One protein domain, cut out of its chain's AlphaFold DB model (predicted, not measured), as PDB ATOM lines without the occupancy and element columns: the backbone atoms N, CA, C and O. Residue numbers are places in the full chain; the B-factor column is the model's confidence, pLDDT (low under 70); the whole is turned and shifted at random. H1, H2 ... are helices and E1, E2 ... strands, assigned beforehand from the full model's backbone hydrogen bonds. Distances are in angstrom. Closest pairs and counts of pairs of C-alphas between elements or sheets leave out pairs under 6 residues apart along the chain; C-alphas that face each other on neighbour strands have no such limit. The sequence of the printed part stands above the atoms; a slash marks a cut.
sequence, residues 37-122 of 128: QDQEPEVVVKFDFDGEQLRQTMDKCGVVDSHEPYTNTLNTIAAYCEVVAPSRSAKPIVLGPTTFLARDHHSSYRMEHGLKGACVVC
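AT A GLANCE: This is residues 37 to 122 of the 128 residues of an uncharacterized protein of Xanthomonas sacchari (UniProt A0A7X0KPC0). A small, strongly twisted sheet of three strands has one long helix, H2, packed slantwise over one face. At the end of the sheet where E1 and E2 finish and E3 starts, H1 packs across H2 at a steep angle, and the two short helices H3 and H4 form a corner near the first residues of H2. The printed part has 86 residues with four named helices and three named strands, in the order E1 H1 H2 E2 H3 H4 E3; the sheet runs E1 E3 E2, antiparallel throughout, and the class is mixed, helices and strands. It is compact, with a radius of gyration of the C-alphas of 12.9 A and spans of 39 by 28 by 17 A.

IN THESE COORDINATES: E1 is residues 42 to 49, 20.4 A long, from C-alpha 42 at (31.937, 15.710, -41.874). E3 is residues 115 to 121, 19.0 A, ending with C-alpha 121 at (29.086, 18.224, -38.222), and E2 is residues 91 to 96, 15.5 A. H2, residues 69 to 84, is 22.0 A long and begins at C-alpha 69 (20.718, 40.931, -45.891). H1 is residues 51 to 60, 14.4 A; H3 is residues 98 to 101, 5.1 A; H4 is residues 105 to 108, 4.8 A.

HOW THE PARTS SIT: E3 is the inner strand. It is antiparallel to E1 at 164 degrees, with N 47 and O 117 2.9 A apart, within hydrogen-bond range. It is antiparallel to E2 at 149 degrees, with N 93 and O 118 within hydrogen-bond range at 2.8 A. H2 is on the sheet at a height over the sheet of 8.7 A, over E3 and E2; on the local plane it stands at 44 degrees to E2, slantwise to the strands. This gives two layers, a helix on one face of a sheet. The closest C-alphas of H2 and E2 are those of Ala 78 and Pro 92, 5.9 A apart. E1, H1 H2 and E2 form a split strand-helix-strand unit, two strands running the same way with E3 between them, and its crossover is right-handed. H1 touches H2 at a steep tilt of 63 degrees, the same way, closest at C-alphas 58 and 76, 5.6 A; it only grazes the sheet with residues 51 to 57. H3 only grazes the sheet too, with residues 98 to 101. H4 is not on the sheet; H2 only just touches it, with residues 69 to 70 alone and 3 pairs of C-alphas within 8 A, the closest those of Tyr 70 and His 106, 5.9 A. H3 and H4 touch only at the corner, and only just, with 3 such pairs, the closest the C-alphas of Thr 99 and His 105, 5.6 A. H1 is apart from H3 and H4. In H1 and H2 every O i to N i+4 pair is within hydrogen-bond range; H3 and H4 are too short for one.

THE WHOLE: The C-alphas farthest apart are those of Asp 38 and His 67, 40.9 A. The printed part has no cut and no long link. The mean pLDDT of the printed part is 92.4, and no printed residue is under 70.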
ATOM      1  N   GLN A  37      39.563  17.474 -30.297       87.69
ATOM      2  CA  GLN A  37      40.639  16.773 -31.015       87.69
ATOM      3  C   GLN A  37      40.277  15.345 -31.454       87.69
ATOM      4  O   GLN A  37      40.929  14.773 -32.337       87.69
ATOM      5  N   ASP A  38      39.286  14.726 -30.819       90.31
ATOM      6  CA  ASP A  38      38.778  13.397 -31.158       90.31
ATOM      7  C   ASP A  38      37.642  13.430 -32.192       90.31
ATOM      8  O   ASP A  38      37.170  12.369 -32.609       90.31
ATOM      9  N   GLN A  39      37.271  14.619 -32.670       92.06
ATOM     10  CA  GLN A  39      36.298  14.824 -33.734       92.06
ATOM     11  C   GLN A  39      36.980  15.171 -35.062       92.06
ATOM     12  O   GLN A  39      38.117  15.644 -35.103       92.06
ATOM     13  N   GLU A  40      36.290  14.898 -36.166       91.81
ATOM     14  CA  GLU A  40      36.727  15.252 -37.522       91.81
ATOM     15  C   GLU A  40      35.540  15.813 -38.311       91.81
ATOM     16  O   GLU A  40      34.446  15.258 -38.200       91.81
ATOM     17  N   PRO A  41      35.707  16.904 -39.083       92.75
ATOM     18  CA  PRO A  41      34.591  17.516 -39.791       92.75
ATOM     19  C   PRO A  41      34.018  16.586 -40.864       92.75
ATOM     20  O   PRO A  41      34.728  16.081 -41.731       92.75
ATOM     21  N   GLU A  42      32.699  16.430 -40.856       91.75
ATOM     22  CA  GLU A  42      31.937  15.710 -41.874       91.75
ATOM     23  C   GLU A  42      30.961  16.678 -42.551       91.75
ATOM     24  O   GLU A  42      30.150  17.334 -41.894       91.75
ATOM     25  N   VAL A  43      31.006  16.754 -43.884       93.44
ATOM     26  CA  VAL A  43      29.987  17.466 -44.667       93.44
ATOM     27  C   VAL A  43      28.735  16.606 -44.747       93.44
ATOM     28  O   VAL A  43      28.769  15.524 -45.329       93.44
ATOM     29  N   VAL A  44      27.618  17.114 -44.227       93.62
ATOM     30  CA  VAL A  44      26.323  16.417 -44.299       93.62
ATOM     31  C   VAL A  44      25.483  16.860 -45.486       93.62
ATOM     32  O   VAL A  44      24.748  16.057 -46.054       93.62
ATOM     33  N   VAL A  45      25.609  18.123 -45.897       94.31
ATOM     34  CA  VAL A  45      24.978  18.644 -47.111       94.31
ATOM     35  C   VAL A  45      25.789  19.812 -47.658       94.31
ATOM     36  O   VAL A  45      26.378  20.579 -46.897       94.31
ATOM     37  N   LYS A  46      25.820  19.950 -48.983       95.38
ATOM     38  CA  LYS A  46      26.326  21.141 -49.671       95.38
ATOM     39  C   LYS A  46      25.147  21.960 -50.174       95.38
ATOM     40  O   LYS A  46      24.153  21.382 -50.607       95.38
ATOM     41  N   PHE A  47      25.281  23.276 -50.152       95.56
ATOM     42  CA  PHE A  47      24.294  24.191 -50.711       95.56
ATOM     43  C   PHE A  47      24.969  25.176 -51.666       95.56
ATOM     44  O   PHE A  47      26.106  25.602 -51.453       95.56
ATOM     45  N   ASP A  48      24.250  25.512 -52.727       97.44
ATOM     46  CA  ASP A  48      24.610  26.525 -53.711       97.44
ATOM     47  C   ASP A  48      23.295  27.173 -54.138       97.44
ATOM     48  O   ASP A  48      22.597  26.673 -55.019       97.44
ATOM     49  N   PHE A  49      22.875  28.166 -53.359       97.62
ATOM     50  CA  PHE A  49      21.614  28.860 -53.556       97.62
ATOM     51  C   PHE A  49      21.847  30.094 -54.408       97.62
ATOM     52  O   PHE A  49      22.667  30.940 -54.053       97.62
ATOM     53  N   ASP A  50      21.071  30.245 -55.474       97.38
ATOM     54  CA  ASP A  50      20.881  31.559 -56.078       97.38
ATOM     55  C   ASP A  50      20.009  32.461 -55.175       97.38
ATOM     56  O   ASP A  50      19.511  32.051 -54.120       97.38
ATOM     57  N   GLY A  51      19.833  33.725 -55.566       94.38
ATOM     58  CA  GLY A  51      19.065  34.678 -54.765       94.38
ATOM     59  C   GLY A  51      17.580  34.329 -54.605       94.38
ATOM     60  O   GLY A  51      16.974  34.698 -53.596       94.38
ATOM     61  N   GLU A  52      16.981  33.611 -55.559       95.38
ATOM     62  CA  GLU A  52      15.585  33.178 -55.465       95.38
ATOM     63  C   GLU A  52      15.453  32.007 -54.489       95.38
ATOM     64  O   GLU A  52      14.632  32.046 -53.573       95.38
ATOM     65  N   GLN A  53      16.304  30.993 -54.630       96.38
ATOM     66  CA  GLN A  53      16.344  29.836 -53.739       96.38
ATOM     67  C   GLN A  53      16.647  30.245 -52.297       96.38
ATOM     68  O   GLN A  53      16.052  29.708 -51.355       96.38
ATOM     69  N   LEU A  54      17.538  31.224 -52.114       94.69
ATOM     70  CA  LEU A  54      17.839  31.769 -50.800       94.69
ATOM     71  C   LEU A  54      16.598  32.434 -50.196       94.69
ATOM     72  O   LEU A  54      16.229  32.094 -49.075       94.69
ATOM     73  N   ARG A  55      15.892  33.287 -50.950       92.31
ATOM     74  CA  ARG A  55      14.630  33.910 -50.514       92.31
ATOM     75  C   ARG A  55      13.584  32.871 -50.109       92.31
ATOM     76  O   ARG A  55      13.038  32.942 -49.016       92.31
ATOM     77  N   GLN A  56      13.366  31.856 -50.943       93.44
ATOM     78  CA  GLN A  56      12.420  30.777 -50.642       93.44
ATOM     79  C   GLN A  56      12.798  30.008 -49.368       93.44
ATOM     80  O   GLN A  56      11.928  29.519 -48.645       93.44
ATOM     81  N   THR A  57      14.095  29.871 -49.091       93.31
ATOM     82  CA  THR A  57      14.589  29.250 -47.856       93.31
ATOM     83  C   THR A  57      14.336  30.159 -46.654       93.31
ATOM     84  O   THR A  57      13.830  29.684 -45.641       93.31
ATOM     85  N   MET A  58      14.599  31.463 -46.780       91.31
ATOM     86  CA  MET A  58      14.305  32.464 -45.747       91.31
ATOM     87  C   MET A  58      12.823  32.469 -45.366       91.31
ATOM     88  O   MET A  58      12.500  32.410 -44.180       91.31
ATOM     89  N   ASP A  59      11.933  32.441 -46.361       90.50
ATOM     90  CA  ASP A  59      10.483  32.416 -46.155       90.50
ATOM     91  C   ASP A  59      10.050  31.177 -45.355       90.50
ATOM     92  O   ASP A  59       9.266  31.277 -44.411       90.50
ATOM     93  N   LYS A  60      10.614  30.001 -45.670       89.31
ATOM     94  CA  LYS A  60      10.366  28.756 -44.918       89.31
ATOM     95  C   LYS A  60      10.891  28.819 -43.485       89.31
ATOM     96  O   LYS A  60      10.318  28.186 -42.602       89.31
ATOM     97  N   CYS A  61      11.966  29.568 -43.260       84.81
ATOM     98  CA  CYS A  61      12.555  29.797 -41.943       84.81
ATOM     99  C   CYS A  61      11.903  30.965 -41.176       84.81
ATOM    100  O   CYS A  61      12.305  31.232 -40.047       84.81
ATOM    101  N   GLY A  62      10.906  31.651 -41.750       82.38
ATOM    102  CA  GLY A  62      10.202  32.767 -41.107       82.38
ATOM    103  C   GLY A  62      11.003  34.073 -41.038       82.38
ATOM    104  O   GLY A  62      10.697  34.937 -40.218       82.38
ATOM    105  N   VAL A  63      12.030  34.230 -41.877       80.38
ATOM    106  CA  VAL A  63      12.877  35.430 -41.925       80.38
ATOM    107  C   VAL A  63      12.337  36.382 -42.991       80.38
ATOM    108  O   VAL A  63      12.512  36.143 -44.180       80.38
ATOM    109  N   VAL A  64      11.672  37.462 -42.564       74.00
ATOM    110  CA  VAL A  64      10.922  38.374 -43.458       74.00
ATOM    111  C   VAL A  64      11.525  39.776 -43.606       74.00
ATOM    112  O   VAL A  64      11.057  40.559 -44.428       74.00
ATOM    113  N   ASP A  65      12.541  40.122 -42.815       73.50
ATOM    114  CA  ASP A  65      13.181  41.438 -42.899       73.50
ATOM    115  C   ASP A  65      14.211  41.474 -44.044       73.50
ATOM    116  O   ASP A  65      14.979  40.533 -44.243       73.50
ATOM    117  N   SER A  66      14.250  42.566 -44.806       70.88
ATOM    118  CA  SER A  66      15.195  42.780 -45.907       70.88
ATOM    119  C   SER A  66      16.269  43.829 -45.607       70.88
ATOM    120  O   SER A  66      17.139  44.052 -46.447       70.88
ATOM    121  N   HIS A  67      16.221  44.501 -44.450       82.12
ATOM    122  CA  HIS A  67      17.141  45.602 -44.136       82.12
ATOM    123  C   HIS A  67      18.554  45.132 -43.759       82.12
ATOM    124  O   HIS A  67      19.504  45.897 -43.899       82.12
ATOM    125  N   GLU A  68      18.709  43.867 -43.362       89.00
ATOM    126  CA  GLU A  68      19.971  43.275 -42.900       89.00
ATOM    127  C   GLU A  68      20.303  41.994 -43.693       89.00
ATOM    128  O   GLU A  68      20.263  40.887 -43.149       89.00
ATOM    129  N   PRO A  69      20.613  42.093 -45.003       90.38
ATOM    130  CA  PRO A  69      20.718  40.931 -45.891       90.38
ATOM    131  C   PRO A  69      21.759  39.912 -45.422       90.38
ATOM    132  O   PRO A  69      21.513  38.707 -45.498       90.38
ATOM    133  N   TYR A  70      22.900  40.378 -44.908       92.81
ATOM    134  CA  TYR A  70      23.955  39.510 -44.386       92.81
ATOM    135  C   TYR A  70      23.486  38.718 -43.161       92.81
ATOM    136  O   TYR A  70      23.506  37.487 -43.177       92.81
ATOM    137  N   THR A  71      23.007  39.418 -42.132       92.56
ATOM    138  CA  THR A  71      22.534  38.812 -40.880       92.56
ATOM    139  C   THR A  71      21.388  37.840 -41.139       92.56
ATOM    140  O   THR A  71      21.384  36.720 -40.628       92.56
ATOM    141  N   ASN A  72      20.443  38.224 -41.997       92.31
ATOM    142  CA  ASN A  72      19.276  37.406 -42.309       92.31
ATOM    143  C   ASN A  72      19.650  36.154 -43.101       92.31
ATOM    144  O   ASN A  72      19.143  35.069 -42.811       92.31
ATOM    145  N   THR A  73      20.597  36.270 -44.033       94.94
ATOM    146  CA  THR A  73      21.167  35.115 -44.734       94.94
ATOM    147  C   THR A  73      21.883  34.175 -43.764       94.94
ATOM    148  O   THR A  73      21.655  32.968 -43.807       94.94
ATOM    149  N   LEU A  74      22.714  34.709 -42.860       94.38
ATOM    150  CA  LEU A  74      23.469  33.911 -41.891       94.38
ATOM    151  C   LEU A  74      22.543  33.145 -40.933       94.38
ATOM    152  O   LEU A  74      22.727  31.949 -40.710       94.38
ATOM    153  N   ASN A  75      21.511  33.812 -40.414       93.56
ATOM    154  CA  ASN A  75      20.511  33.189 -39.546       93.56
ATOM    155  C   ASN A  75      19.714  32.112 -40.290       93.56
ATOM    156  O   ASN A  75      19.492  31.023 -39.762       93.56
ATOM    157  N   THR A  76      19.332  32.393 -41.535       95.00
ATOM    158  CA  THR A  76      18.602  31.441 -42.377       95.00
ATOM    159  C   THR A  76      19.426  30.196 -42.646       95.00
ATOM    160  O   THR A  76      18.917  29.088 -42.501       95.00
ATOM    161  N   ILE A  77      20.705  30.344 -43.004       96.50
ATOM    162  CA  ILE A  77      21.532  29.181 -43.322       96.50
ATOM    163  C   ILE A  77      21.899  28.371 -42.072       96.50
ATOM    164  O   ILE A  77      21.989  27.145 -42.140       96.50
ATOM    165  N   ALA A  78      22.030  29.023 -40.912       95.12
ATOM    166  CA  ALA A  78      22.158  28.330 -39.635       95.12
ATOM    167  C   ALA A  78      20.913  27.477 -39.335       95.12
ATOM    168  O   ALA A  78      21.051  26.285 -39.057       95.12
ATOM    169  N   ALA A  79      19.711  28.048 -39.478       93.88
ATOM    170  CA  ALA A  79      18.452  27.324 -39.298       93.88
ATOM    171  C   ALA A  79      18.277  26.192 -40.327       93.88
ATOM    172  O   ALA A  79      17.884  25.080 -39.975       93.88
ATOM    173  N   TYR A  80      18.626  26.435 -41.592       95.38
ATOM    174  CA  TYR A  80      18.623  25.417 -42.642       95.38
ATOM    175  C   TYR A  80      19.490  24.210 -42.262       95.38
ATOM    176  O   TYR A  80      19.027  23.074 -42.375       95.38
ATOM    177  N   CYS A  81      20.711  24.435 -41.758       96.12
ATOM    178  CA  CYS A  81      21.594  23.348 -41.336       96.12
ATOM    179  C   CYS A  81      21.014  22.514 -40.185       96.12
ATOM    180  O   CYS A  81      21.192  21.294 -40.168       96.12
ATOM    181  N   GLU A  82      20.278  23.134 -39.264       93.06
ATOM    182  CA  GLU A  82      19.582  22.421 -38.188       93.06
ATOM    183  C   GLU A  82      18.422  21.562 -38.717       93.06
ATOM    184  O   GLU A  82      18.211  20.449 -38.231       93.06
ATOM    185  N   VAL A  83      17.714  22.030 -39.751       92.56
ATOM    186  CA  VAL A  83      16.595  21.306 -40.381       92.56
ATOM    187  C   VAL A  83      17.065  20.101 -41.198       92.56
ATOM    188  O   VAL A  83      16.453  19.037 -41.128       92.56
ATOM    189  N   VAL A  84      18.129  20.247 -41.991       92.31
ATOM    190  CA  VAL A  84      18.603  19.188 -42.908       92.31
ATOM    191  C   VAL A  84      19.444  18.111 -42.229       92.31
ATOM    192  O   VAL A  84      19.569  17.006 -42.752       92.31
ATOM    193  N   ALA A  85      20.009  18.411 -41.061       91.25
ATOM    194  CA  ALA A  85      20.765  17.466 -40.250       91.25
ATOM    195  C   ALA A  85      20.224  17.454 -38.812       91.25
ATOM    196  O   ALA A  85      20.943  17.813 -37.867       91.25
ATOM    197  N   PRO A  86      18.953  17.036 -38.636       85.19
ATOM    198  CA  PRO A  86      18.318  17.039 -37.331       85.19
ATOM    199  C   PRO A  86      19.131  16.165 -36.373       85.19
ATOM    200  O   PRO A  86      19.667  15.122 -36.751       85.19
ATOM    201  N   SER A  87      19.259  16.620 -35.127       82.25
ATOM    202  CA  SER A  87      19.985  15.911 -34.060       82.25
ATOM    203  C   SER A  87      21.501  15.750 -34.259       82.25
ATOM    204  O   SER A  87      22.136  15.086 -33.443       82.25
ATOM    205  N   ARG A  88      22.107  16.364 -35.287       85.94
ATOM    206  CA  ARG A  88      23.573  16.364 -35.484       85.94
ATOM    207  C   ARG A  88      24.235  17.723 -35.231       85.94
ATOM    208  O   ARG A  88      25.442  17.843 -35.426       85.94
ATOM    209  N   SER A  89      23.461  18.731 -34.816       86.88
ATOM    210  CA  SER A  89      23.934  20.093 -34.509       86.88
ATOM    211  C   SER A  89      24.797  20.705 -35.622       86.88
ATOM    212  O   SER A  89      25.804  21.353 -35.341       86.88
ATOM    213  N   ALA A  90      24.415  20.484 -36.883       95.12
ATOM    214  CA  ALA A  90      25.199  20.943 -38.023       95.12
ATOM    215  C   ALA A  90      25.320  22.468 -38.059       95.12
ATOM    216  O   ALA A  90      24.358  23.191 -37.792       95.12
ATOM    217  N   LYS A  91      26.509  22.953 -38.420       95.00
ATOM    218  CA  LYS A  91      26.810  24.378 -38.564       95.00
ATOM    219  C   LYS A  91      27.215  24.709 -39.999       95.00
ATOM    220  O   LYS A  91      27.852  23.879 -40.651       95.00
ATOM    221  N   PRO A  92      26.832  25.887 -40.510       95.19
ATOM    222  CA  PRO A  92      27.191  26.291 -41.857       95.19
ATOM    223  C   PRO A  92      28.672  26.681 -41.928       95.19
ATOM    224  O   PRO A  92      29.180  27.396 -41.066       95.19
ATOM    225  N   ILE A  93      29.340  26.275 -43.002       93.75
ATOM    226  CA  ILE A  93      30.537  26.929 -43.528       93.75
ATOM    227  C   ILE A  93      30.145  27.622 -44.831       93.75
ATOM    228  O   ILE A  93      29.580  26.994 -45.727       93.75
ATOM    229  N   VAL A  94      30.411  28.924 -44.931       94.81
ATOM    230  CA  VAL A  94      30.134  29.713 -46.138       94.81
ATOM    231  C   VAL A  94      31.415  29.831 -46.951       94.81
ATOM    232  O   VAL A  94      32.457  30.215 -46.430       94.81
ATOM    233  N   LEU A  95      31.327  29.490 -48.234       94.06
ATOM    234  CA  LEU A  95      32.444  29.472 -49.182       94.06
ATOM    235  C   LEU A  95      32.282  30.522 -50.289       94.06
ATOM    236  O   LEU A  95      33.215  30.791 -51.044       94.06
ATOM    237  N   GLY A  96      31.108  31.140 -50.385       94.56
ATOM    238  CA  GLY A  96      30.850  32.239 -51.298       94.56
ATOM    239  C   GLY A  96      29.428  32.777 -51.152       94.56
ATOM    240  O   GLY A  96      28.617  32.181 -50.441       94.56
ATOM    241  N   PRO A  97      29.107  33.887 -51.831       96.06
ATOM    242  CA  PRO A  97      29.949  34.624 -52.780       96.06
ATOM    243  C   PRO A  97      31.071  35.424 -52.099       96.06
ATOM    244  O   PRO A  97      31.063  35.635 -50.887       96.06
ATOM    245  N   THR A  98      32.031  35.931 -52.879       95.88
ATOM    246  CA  THR A  98      33.133  36.763 -52.354       95.88
ATOM    247  C   THR A  98      32.635  38.006 -51.624       95.88
ATOM    248  O   THR A  98      33.249  38.409 -50.646       95.88
ATOM    249  N   THR A  99      31.492  38.573 -52.026       95.94
ATOM    250  CA  THR A  99      30.861  39.702 -51.326       95.94
ATOM    251  C   THR A  99      30.372  39.341 -49.926       95.94
ATOM    252  O   THR A  99      30.309  40.217 -49.078       95.94
ATOM    253  N   PHE A 100      30.028  38.073 -49.664       96.38
ATOM    254  CA  PHE A 100      29.652  37.613 -48.321       96.38
ATOM    255  C   PHE A 100      30.885  37.451 -47.422       96.38
ATOM    256  O   PHE A 100      30.832  37.726 -46.230       96.38
ATOM    257  N   LEU A 101      32.008  37.027 -48.006       95.12
ATOM    258  CA  LEU A 101      33.279  36.814 -47.304       95.12
ATOM    259  C   LEU A 101      34.138  38.085 -47.195       95.12
ATOM    260  O   LEU A 101      35.162  38.091 -46.512       95.12
ATOM    261  N   ALA A 102      33.762  39.153 -47.899       95.19
ATOM    262  CA  ALA A 102      34.503  40.405 -47.929       95.19
ATOM    263  C   ALA A 102      34.471  41.109 -46.566       95.19
ATOM    264  O   ALA A 102      33.545  40.955 -45.779       95.19
ATOM    265  N   ARG A 103      35.467  41.956 -46.289       96.12
ATOM    266  CA  ARG A 103      35.514  42.735 -45.038       96.12
ATOM    267  C   ARG A 103      34.329  43.699 -44.890       96.12
ATOM    268  O   ARG A 103      33.955  44.036 -43.777       96.12
ATOM    269  N   ASP A 104      33.767  44.158 -46.002       95.94
ATOM    270  CA  ASP A 104      32.675  45.133 -46.072       95.94
ATOM    271  C   ASP A 104      31.315  44.485 -46.391       95.94
ATOM    272  O   ASP A 104      30.414  45.146 -46.904       95.94
ATOM    273  N   HIS A 105      31.154  43.194 -46.088       95.50
ATOM    274  CA  HIS A 105      29.983  42.407 -46.475       95.50
ATOM    275  C   HIS A 105      28.645  42.999 -45.991       95.50
ATOM    276  O   HIS A 105      27.661  42.893 -46.710       95.50
ATOM    277  N   HIS A 106      28.576  43.709 -44.854       93.81
ATOM    278  CA  HIS A 106      27.335  44.394 -44.436       93.81
ATOM    279  C   HIS A 106      26.857  45.449 -45.453       93.81
ATOM    280  O   HIS A 106      25.657  45.682 -45.590       93.81
ATOM    281  N   SER A 107      27.775  46.081 -46.190       93.62
ATOM    282  CA  SER A 107      27.437  47.050 -47.235       93.62
ATOM    283  C   SER A 107      27.468  46.453 -48.642       93.62
ATOM    284  O   SER A 107      26.680  46.879 -49.486       93.62
ATOM    285  N   SER A 108      28.331  45.472 -48.915       94.25
ATOM    286  CA  SER A 108      28.533  44.928 -50.264       94.25
ATOM    287  C   SER A 108      27.708  43.674 -50.572       94.25
ATOM    288  O   SER A 108      27.358  43.452 -51.734       94.25
ATOM    289  N   TYR A 109      27.340  42.869 -49.572       95.88
ATOM    290  CA  TYR A 109      26.527  41.677 -49.794       95.88
ATOM    291  C   TYR A 109      25.060  42.033 -50.040       95.88
ATOM    292  O   TYR A 109      24.460  42.875 -49.366       95.88
ATOM    293  N   ARG A 110      24.480  41.345 -51.019       93.25
ATOM    294  CA  ARG A 110      23.079  41.418 -51.413       93.25
ATOM    295  C   ARG A 110      22.583  39.984 -51.566       93.25
ATOM    296  O   ARG A 110      23.340  39.136 -52.036       93.25
ATOM    297  N   MET A 111      21.343  39.699 -51.168       91.81
ATOM    298  CA  MET A 111      20.812  38.324 -51.201       91.81
ATOM    299  C   MET A 111      20.746  37.775 -52.627       91.81
ATOM    300  O   MET A 111      20.864  36.577 -52.844       91.81
ATOM    301  N   GLU A 112      20.608  38.663 -53.608       93.81
ATOM    302  CA  GLU A 112      20.603  38.366 -55.037       93.81
ATOM    303  C   GLU A 112      21.910  37.714 -55.507       93.81
ATOM    304  O   GLU A 112      21.919  37.035 -56.531       93.81
ATOM    305  N   HIS A 113      23.008  37.889 -54.764       95.88
ATOM    306  CA  HIS A 113      24.278  37.228 -55.055       95.88
ATOM    307  C   HIS A 113      24.272  35.736 -54.675       95.88
ATOM    308  O   HIS A 113      25.223  35.031 -55.012       95.88
ATOM    309  N   GLY A 114      23.231  35.264 -53.980       96.38
ATOM    310  CA  GLY A 114      23.121  33.889 -53.516       96.38
ATOM    311  C   GLY A 114      24.049  33.565 -52.345       96.38
ATOM    312  O   GLY A 114      24.664  34.447 -51.740       96.38
ATOM    313  N   LEU A 115      24.152  32.278 -52.021       97.75
ATOM    314  CA  LEU A 115      25.031  31.766 -50.973       97.75
ATOM    315  C   LEU A 115      25.482  30.339 -51.291       97.75
ATOM    316  O   LEU A 115      24.661  29.458 -51.540       97.75
ATOM    317  N   LYS A 116      26.788  30.091 -51.196       96.81
ATOM    318  CA  LYS A 116      27.396  28.776 -51.413       96.81
ATOM    319  C   LYS A 116      28.150  28.318 -50.173       96.81
ATOM    320  O   LYS A 116      28.871  29.098 -49.549       96.81
ATOM    321  N   GLY A 117      28.040  27.037 -49.842       95.62
ATOM    322  CA  GLY A 117      28.702  26.469 -48.679       95.62
ATOM    323  C   GLY A 117      28.289  25.035 -48.375       95.62
ATOM    324  O   GLY A 117      27.866  24.276 -49.251       95.62
ATOM    325  N   ALA A 118      28.446  24.648 -47.116       95.56
ATOM    326  CA  ALA A 118      28.059  23.334 -46.629       95.56
ATOM    327  C   ALA A 118      27.569  23.393 -45.183       95.56
ATOM    328  O   ALA A 118      27.974  24.261 -44.416       95.56
ATOM    329  N   CYS A 119      26.725  22.443 -44.797       95.94
ATOM    330  CA  CYS A 119      26.458  22.153 -43.396       95.94
ATOM    331  C   CYS A 119      27.419  21.060 -42.935       95.94
ATOM    332  O   CYS A 119      27.598  20.042 -43.612       95.94
ATOM    333  N   VAL A 120      28.036  21.289 -41.784       95.06
ATOM    334  CA  VAL A 120      29.155  20.500 -41.279       95.06
ATOM    335  C   VAL A 120      28.865  20.068 -39.858       95.06
ATOM    336  O   VAL A 120      28.340  20.839 -39.056       95.06
ATOM    337  N   VAL A 121      29.210  18.826 -39.552       94.44
ATOM    338  CA  VAL A 121      29.086  18.224 -38.222       94.44
ATOM    339  C   VAL A 121      30.447  17.727 -37.761       94.44
ATOM    340  O   VAL A 121      31.337  17.497 -38.577       94.44
ATOM    341  N   CYS A 122      30.598  17.553 -36.453       93.31
ATOM    342  CA  CYS A 122      31.833  17.088 -35.824       93.31
ATOM    343  C   CYS A 122      31.591  15.771 -35.071       93.31
ATOM    344  O   CYS A 122      31.462  15.769 -33.849       93.31
TER     345      CYS A 122